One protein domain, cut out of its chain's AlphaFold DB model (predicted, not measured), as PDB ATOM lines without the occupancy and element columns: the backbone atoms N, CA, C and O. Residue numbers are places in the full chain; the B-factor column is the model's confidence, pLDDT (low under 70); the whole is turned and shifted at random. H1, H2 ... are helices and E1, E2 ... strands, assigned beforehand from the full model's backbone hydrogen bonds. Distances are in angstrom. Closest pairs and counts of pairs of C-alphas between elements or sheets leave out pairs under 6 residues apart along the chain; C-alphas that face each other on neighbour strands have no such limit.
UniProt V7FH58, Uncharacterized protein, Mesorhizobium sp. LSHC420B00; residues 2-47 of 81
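Overview. This is residues 2 to 47 of the 81 residues of an uncharacterized protein of Mesorhizobium sp. LSHC420B00 (UniProt V7FH58). A long helix, H1, makes an arm that meets a two-stranded antiparallel hairpin, E1 and E2, at one end, giving roughly an L; residues 2 to 20 stand free. The 46 printed residues hold, in chain order, H1, E1 and E2, a mixed class. The whole is flat and only just extended, close to loose, with a radius of gyration of the C-alphas of 14.4 A and spans of 45 by 27 by 11 A.

Along the chain. H1, residues 7 to 26, begins at C-alpha 7 (1.371, -44.987, -37.890) and measures 29.4 A. E1, residues 30 to 34, measures 13.1 A. E2, residues 42 to 46, measures 13.2 A and ends at C-alpha 46 (-25.815, -33.793, -27.526).

Arrangement. In H1, 15 of 16 O i to N i+4 pairs are within hydrogen-bond range. The closest C-alphas of H1 and E1 are those of Leu 24 and Val 30, 5.5 A apart. H1 and E2 are near each other, with 6 pairs of C-alphas within 10 A. E1 and E2 form a hairpin, antiparallel at 147 degrees; N 31 and O 45 are 2.8 A apart, within hydrogen-bond range.

Size, cuts and confidence. The C-alphas of Gly 2 and Thr 47, the two farthest apart, are 46.3 A apart. The printed part has no cut. The link from H1 to E1 is tight, and that from E1 to E2 short. Residues 2 to 12 and 35 to 40 have pLDDT under 70.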
ATOM      1  N   GLY A   2      13.299 -49.831 -40.529       54.38
ATOM      2  CA  GLY A   2      12.719 -49.372 -39.264       54.38
ATOM      3  C   GLY A   2      11.886 -48.120 -39.490       54.38
ATOM      4  O   GLY A   2      12.358 -47.018 -39.241       54.38
ATOM      5  N   HIS A   3      10.685 -48.286 -40.047       53.66
ATOM      6  CA  HIS A   3       9.741 -47.181 -40.266       53.66
ATOM      7  C   HIS A   3       8.272 -47.623 -40.181       53.66
ATOM      8  O   HIS A   3       7.402 -47.079 -40.846       53.66
ATOM      9  N   VAL A   4       7.979 -48.620 -39.340       55.84
ATOM     10  CA  VAL A   4       6.605 -49.080 -39.089       55.84
ATOM     11  C   VAL A   4       6.407 -49.227 -37.585       55.84
ATOM     12  O   VAL A   4       6.503 -50.313 -37.023       55.84
ATOM     13  N   ARG A   5       6.229 -48.100 -36.894       55.94
ATOM     14  CA  ARG A   5       5.704 -48.121 -35.515       55.94
ATOM     15  C   ARG A   5       4.953 -46.853 -35.100       55.94
ATOM     16  O   ARG A   5       4.177 -46.913 -34.160       55.94
ATOM     17  N   HIS A   6       5.102 -45.743 -35.832       47.38
ATOM     18  CA  HIS A   6       4.420 -44.480 -35.514       47.38
ATOM     19  C   HIS A   6       3.016 -44.334 -36.150       47.38
ATOM     20  O   HIS A   6       2.189 -43.593 -35.630       47.38
ATOM     21  N   GLN A   7       2.697 -45.058 -37.236       46.09
ATOM     22  CA  GLN A   7       1.371 -44.987 -37.890       46.09
ATOM     23  C   GLN A   7       0.285 -45.870 -37.236       46.09
ATOM     24  O   GLN A   7      -0.898 -45.650 -37.475       46.09
ATOM     25  N   GLN A   8       0.648 -46.835 -36.380       51.28
ATOM     26  CA  GLN A   8      -0.315 -47.785 -35.799       51.28
ATOM     27  C   GLN A   8      -1.178 -47.169 -34.677       51.28
ATOM     28  O   GLN A   8      -2.340 -47.530 -34.517       51.28
ATOM     29  N   LEU A   9      -0.629 -46.220 -33.908       51.50
ATOM     30  CA  LEU A   9      -1.317 -45.621 -32.753       51.50
ATOM     31  C   LEU A   9      -2.363 -44.568 -33.159       51.50
ATOM     32  O   LEU A   9      -3.420 -44.490 -32.537       51.50
ATOM     33  N   VAL A  10      -2.103 -43.801 -34.225       53.34
ATOM     34  CA  VAL A  10      -3.054 -42.795 -34.736       53.34
ATOM     35  C   VAL A  10      -4.275 -43.469 -35.375       53.34
ATOM     36  O   VAL A  10      -5.396 -43.011 -35.169       53.34
ATOM     37  N   GLY A  11      -4.085 -44.598 -36.072       59.91
ATOM     38  CA  GLY A  11      -5.193 -45.392 -36.615       59.91
ATOM     39  C   GLY A  11      -6.100 -45.979 -35.526       59.91
ATOM     40  O   GLY A  11      -7.320 -45.865 -35.618       59.91
ATOM     41  N   GLY A  12      -5.515 -46.531 -34.455       66.88
ATOM     42  CA  GLY A  12      -6.281 -47.162 -33.371       66.88
ATOM     43  C   GLY A  12      -7.085 -46.181 -32.507       66.88
ATOM     44  O   GLY A  12      -8.224 -46.463 -32.143       66.88
ATOM     45  N   ALA A  13      -6.537 -45.001 -32.200       72.44
ATOM     46  CA  ALA A  13      -7.264 -43.985 -31.431       72.44
ATOM     47  C   ALA A  13      -8.456 -43.402 -32.215       72.44
ATOM     48  O   ALA A  13      -9.516 -43.149 -31.637       72.44
ATOM     49  N   LEU A  14      -8.305 -43.241 -33.536       74.62
ATOM     50  CA  LEU A  14      -9.380 -42.769 -34.410       74.62
ATOM     51  C   LEU A  14     -10.520 -43.794 -34.514       74.62
ATOM     52  O   LEU A  14     -11.689 -43.416 -34.462       74.62
ATOM     53  N   GLU A  15     -10.195 -45.087 -34.585       84.44
ATOM     54  CA  GLU A  15     -11.188 -46.168 -34.591       84.44
ATOM     55  C   GLU A  15     -12.029 -46.178 -33.304       84.44
ATOM     56  O   GLU A  15     -13.256 -46.298 -33.353       84.44
ATOM     57  N   ILE A  16     -11.388 -45.978 -32.145       86.25
ATOM     58  CA  ILE A  16     -12.087 -45.886 -30.857       86.25
ATOM     59  C   ILE A  16     -13.051 -44.698 -30.851       86.25
ATOM     60  O   ILE A  16     -14.200 -44.860 -30.434       86.25
ATOM     61  N   LEU A  17     -12.611 -43.532 -31.330       85.56
ATOM     62  CA  LEU A  17     -13.439 -42.329 -31.371       85.56
ATOM     63  C   LEU A  17     -14.673 -42.523 -32.264       85.56
ATOM     64  O   LEU A  17     -15.790 -42.231 -31.839       85.56
ATOM     65  N   ILE A  18     -14.488 -43.081 -33.464       88.88
ATOM     66  CA  ILE A  18     -15.586 -43.378 -34.397       88.88
ATOM     67  C   ILE A  18     -16.569 -44.372 -33.772       88.88
ATOM     68  O   ILE A  18     -17.781 -44.143 -33.786       88.88
ATOM     69  N   ARG A  19     -16.060 -45.457 -33.175       90.69
ATOM     70  CA  ARG A  19     -16.884 -46.488 -32.534       90.69
ATOM     71  C   ARG A  19     -17.703 -45.922 -31.378       90.69
ATOM     72  O   ARG A  19     -18.876 -46.262 -31.243       90.69
ATOM     73  N   ILE A  20     -17.105 -45.074 -30.541       91.88
ATOM     74  CA  ILE A  20     -17.821 -44.420 -29.441       91.88
ATOM     75  C   ILE A  20     -18.893 -43.485 -29.999       91.88
ATOM     76  O   ILE A  20     -20.042 -43.587 -29.581       91.88
ATOM     77  N   GLY A  21     -18.556 -42.652 -30.987       91.00
ATOM     78  CA  GLY A  21     -19.521 -41.768 -31.639       91.00
ATOM     79  C   GLY A  21     -20.723 -42.526 -32.214       91.00
ATOM     80  O   GLY A  21     -21.858 -42.118 -31.984       91.00
ATOM     81  N   ASN A  22     -20.498 -43.661 -32.890       91.62
ATOM     82  CA  ASN A  22     -21.575 -44.520 -33.402       91.62
ATOM     83  C   ASN A  22     -22.486 -45.028 -32.284       91.62
ATOM     84  O   ASN A  22     -23.697 -44.856 -32.367       91.62
ATOM     85  N   ARG A  23     -21.912 -45.578 -31.210       94.44
ATOM     86  CA  ARG A  23     -22.693 -46.116 -30.086       94.44
ATOM     87  C   ARG A  23     -23.501 -45.041 -29.363       94.44
ATOM     88  O   ARG A  23     -24.605 -45.312 -28.910       94.44
ATOM     89  N   LEU A  24     -22.962 -43.827 -29.253       94.25
ATOM     90  CA  LEU A  24     -23.687 -42.698 -28.669       94.25
ATOM     91  C   LEU A  24     -24.844 -42.234 -29.564       94.25
ATOM     92  O   LEU A  24     -25.901 -41.882 -29.044       94.25
ATOM     93  N   CYS A  25     -24.679 -42.293 -30.891       94.00
ATOM     94  CA  CYS A  25     -25.771 -42.036 -31.832       94.00
ATOM     95  C   CYS A  25     -26.853 -43.124 -31.755       94.00
ATOM     96  O   CYS A  25     -28.033 -42.806 -31.650       94.00
ATOM     97  N   GLU A  26     -26.462 -44.403 -31.745       94.62
ATOM     98  CA  GLU A  26     -27.381 -45.544 -31.599       94.62
ATOM     99  C   GLU A  26     -28.168 -45.491 -30.282       94.62
ATOM    100  O   GLU A  26     -29.340 -45.855 -30.242       94.62
ATOM    101  N   ALA A  27     -27.548 -44.994 -29.210       94.94
ATOM    102  CA  ALA A  27     -28.199 -44.784 -27.919       94.94
ATOM    103  C   ALA A  27     -29.100 -43.531 -27.867       94.94
ATOM    104  O   ALA A  27     -29.739 -43.288 -26.842       94.94
ATOM    105  N   GLY A  28     -29.142 -42.721 -28.932       94.31
ATOM    106  CA  GLY A  28     -29.906 -41.472 -28.985       94.31
ATOM    107  C   GLY A  28     -29.358 -40.365 -28.081       94.31
ATOM    108  O   GLY A  28     -30.096 -39.449 -27.723       94.31
ATOM    109  N   LEU A  29     -28.087 -40.454 -27.682       94.56
ATOM    110  CA  LEU A  29     -27.424 -39.468 -26.822       94.56
ATOM    111  C   LEU A  29     -26.695 -38.384 -27.629       94.56
ATOM    112  O   LEU A  29     -26.402 -37.305 -27.124       94.56
ATOM    113  N   VAL A  30     -26.379 -38.674 -28.890       94.25
ATOM    114  CA  VAL A  30     -25.713 -37.745 -29.801       94.25
ATOM    115  C   VAL A  30     -26.423 -37.761 -31.151       94.25
ATOM    116  O   VAL A  30     -26.763 -38.826 -31.659       94.25
ATOM    117  N   ALA A  31     -26.612 -36.590 -31.750       92.25
ATOM    118  CA  ALA A  31     -27.078 -36.416 -33.117       92.25
ATOM    119  C   ALA A  31     -25.923 -36.000 -34.039       92.25
ATOM    120  O   ALA A  31     -24.968 -35.344 -33.611       92.25
ATOM    121  N   ARG A  32     -26.015 -36.398 -35.312       89.06
ATOM    122  CA  ARG A  32     -25.104 -35.974 -36.380       89.06
ATOM    123  C   ARG A  32     -25.783 -34.923 -37.233       89.06
ATOM    124  O   ARG A  32     -26.727 -35.251 -37.943       89.06
ATOM    125  N   ASP A  33     -25.232 -33.720 -37.217       83.12
ATOM    126  CA  ASP A  33     -25.632 -32.659 -38.129       83.12
ATOM    127  C   ASP A  33     -24.619 -32.579 -39.273       83.12
ATOM    128  O   ASP A  33     -23.401 -32.488 -39.058       83.12
ATOM    129  N   HIS A  34     -25.128 -32.624 -40.502       72.56
ATOM    130  CA  HIS A  34     -24.348 -32.306 -41.689       72.56
ATOM    131  C   HIS A  34     -24.394 -30.796 -41.898       72.56
ATOM    132  O   HIS A  34     -25.467 -30.201 -41.939       72.56
ATOM    133  N   TYR A  35     -23.226 -30.167 -42.007       64.31
ATOM    134  CA  TYR A  35     -23.165 -28.741 -42.303       64.31
ATOM    135  C   TYR A  35     -23.559 -28.525 -43.772       64.31
ATOM    136  O   TYR A  35     -22.891 -29.056 -44.662       64.31
ATOM    137  N   GLU A  36     -24.631 -27.769 -44.019       59.91
ATOM    138  CA  GLU A  36     -25.216 -27.551 -45.357       59.91
ATOM    139  C   GLU A  36     -24.221 -26.955 -46.377       59.91
ATOM    140  O   GLU A  36     -24.363 -27.175 -47.574       59.91
ATOM    141  N   GLU A  37     -23.165 -26.263 -45.930       62.34
ATOM    142  CA  GLU A  37     -22.149 -25.668 -46.820       62.34
ATOM    143  C   GLU A  37     -20.881 -26.535 -47.008       62.34
ATOM    144  O   GLU A  37     -20.081 -26.264 -47.903       62.34
ATOM    145  N   ASP A  38     -20.663 -27.581 -46.195       61.22
ATOM    146  CA  ASP A  38     -19.499 -28.482 -46.318       61.22
ATOM    147  C   ASP A  38     -19.825 -29.885 -45.785       61.22
ATOM    148  O   ASP A  38     -19.559 -30.227 -44.630       61.22
ATOM    149  N   HIS A  39     -20.343 -30.746 -46.667       61.31
ATOM    150  CA  HIS A  39     -20.713 -32.135 -46.360       61.31
ATOM    151  C   HIS A  39     -19.552 -33.025 -45.876       61.31
ATOM    152  O   HIS A  39     -19.772 -34.174 -45.489       61.31
ATOM    153  N   ARG A  40     -18.307 -32.529 -45.886       68.94
ATOM    154  CA  ARG A  40     -17.143 -33.245 -45.340       68.94
ATOM    155  C   ARG A  40     -17.026 -33.120 -43.823       68.94
ATOM    156  O   ARG A  40     -16.226 -33.837 -43.223       68.94
ATOM    157  N   ARG A  41     -17.791 -32.220 -43.196       71.56
ATOM    158  CA  ARG A  41     -17.792 -32.024 -41.745       71.56
ATOM    159  C   ARG A  41     -19.055 -32.619 -41.143       71.56
ATOM    160  O   ARG A  41     -20.168 -32.269 -41.518       71.56
ATOM    161  N   VAL A  42     -18.852 -33.512 -40.181       76.44
ATOM    162  CA  VAL A  42     -19.914 -34.061 -39.340       76.44
ATOM    163  C   VAL A  42     -19.783 -33.408 -37.976       76.44
ATOM    164  O   VAL A  42     -18.746 -33.557 -37.325       76.44
ATOM    165  N   LEU A  43     -20.814 -32.680 -37.553       83.69
ATOM    166  CA  LEU A  43     -20.894 -32.155 -36.197       83.69
ATOM    167  C   LEU A  43     -21.657 -33.152 -35.327       83.69
ATOM    168  O   LEU A  43     -22.715 -33.645 -35.714       83.69
ATOM    169  N   LEU A  44     -21.110 -33.447 -34.150       89.19
ATOM    170  CA  LEU A  44     -21.797 -34.217 -33.121       89.19
ATOM    171  C   LEU A  44     -22.378 -33.247 -32.099       89.19
ATOM    172  O   LEU A  44     -21.646 -32.424 -31.549       89.19
ATOM    173  N   ARG A  45     -23.677 -33.357 -31.839       91.56
ATOM    174  CA  ARG A  45     -24.375 -32.575 -30.813       91.56
ATOM    175  C   ARG A  45     -25.021 -33.503 -29.805       91.56
ATOM    176  O   ARG A  45     -25.530 -34.550 -30.191       91.56
ATOM    177  N   LEU A  46     -25.005 -33.118 -28.534       93.75
ATOM    178  CA  LEU A  46     -25.815 -33.793 -27.526       93.75
ATOM    179  C   LEU A  46     -27.295 -33.615 -27.867       93.75
ATOM    180  O   LEU A  46     -27.697 -32.596 -28.431       93.75
ATOM    181  N   THR A  47     -28.078 -34.645 -27.575       95.94
ATOM    182  CA  THR A  47     -29.538 -34.546 -27.579       95.94
ATOM    183  C   THR A  47     -30.012 -33.995 -26.239       95.94
ATOM    184  O   THR A  47     -29.314 -34.150 -25.238       95.94
TER     185      THR A  47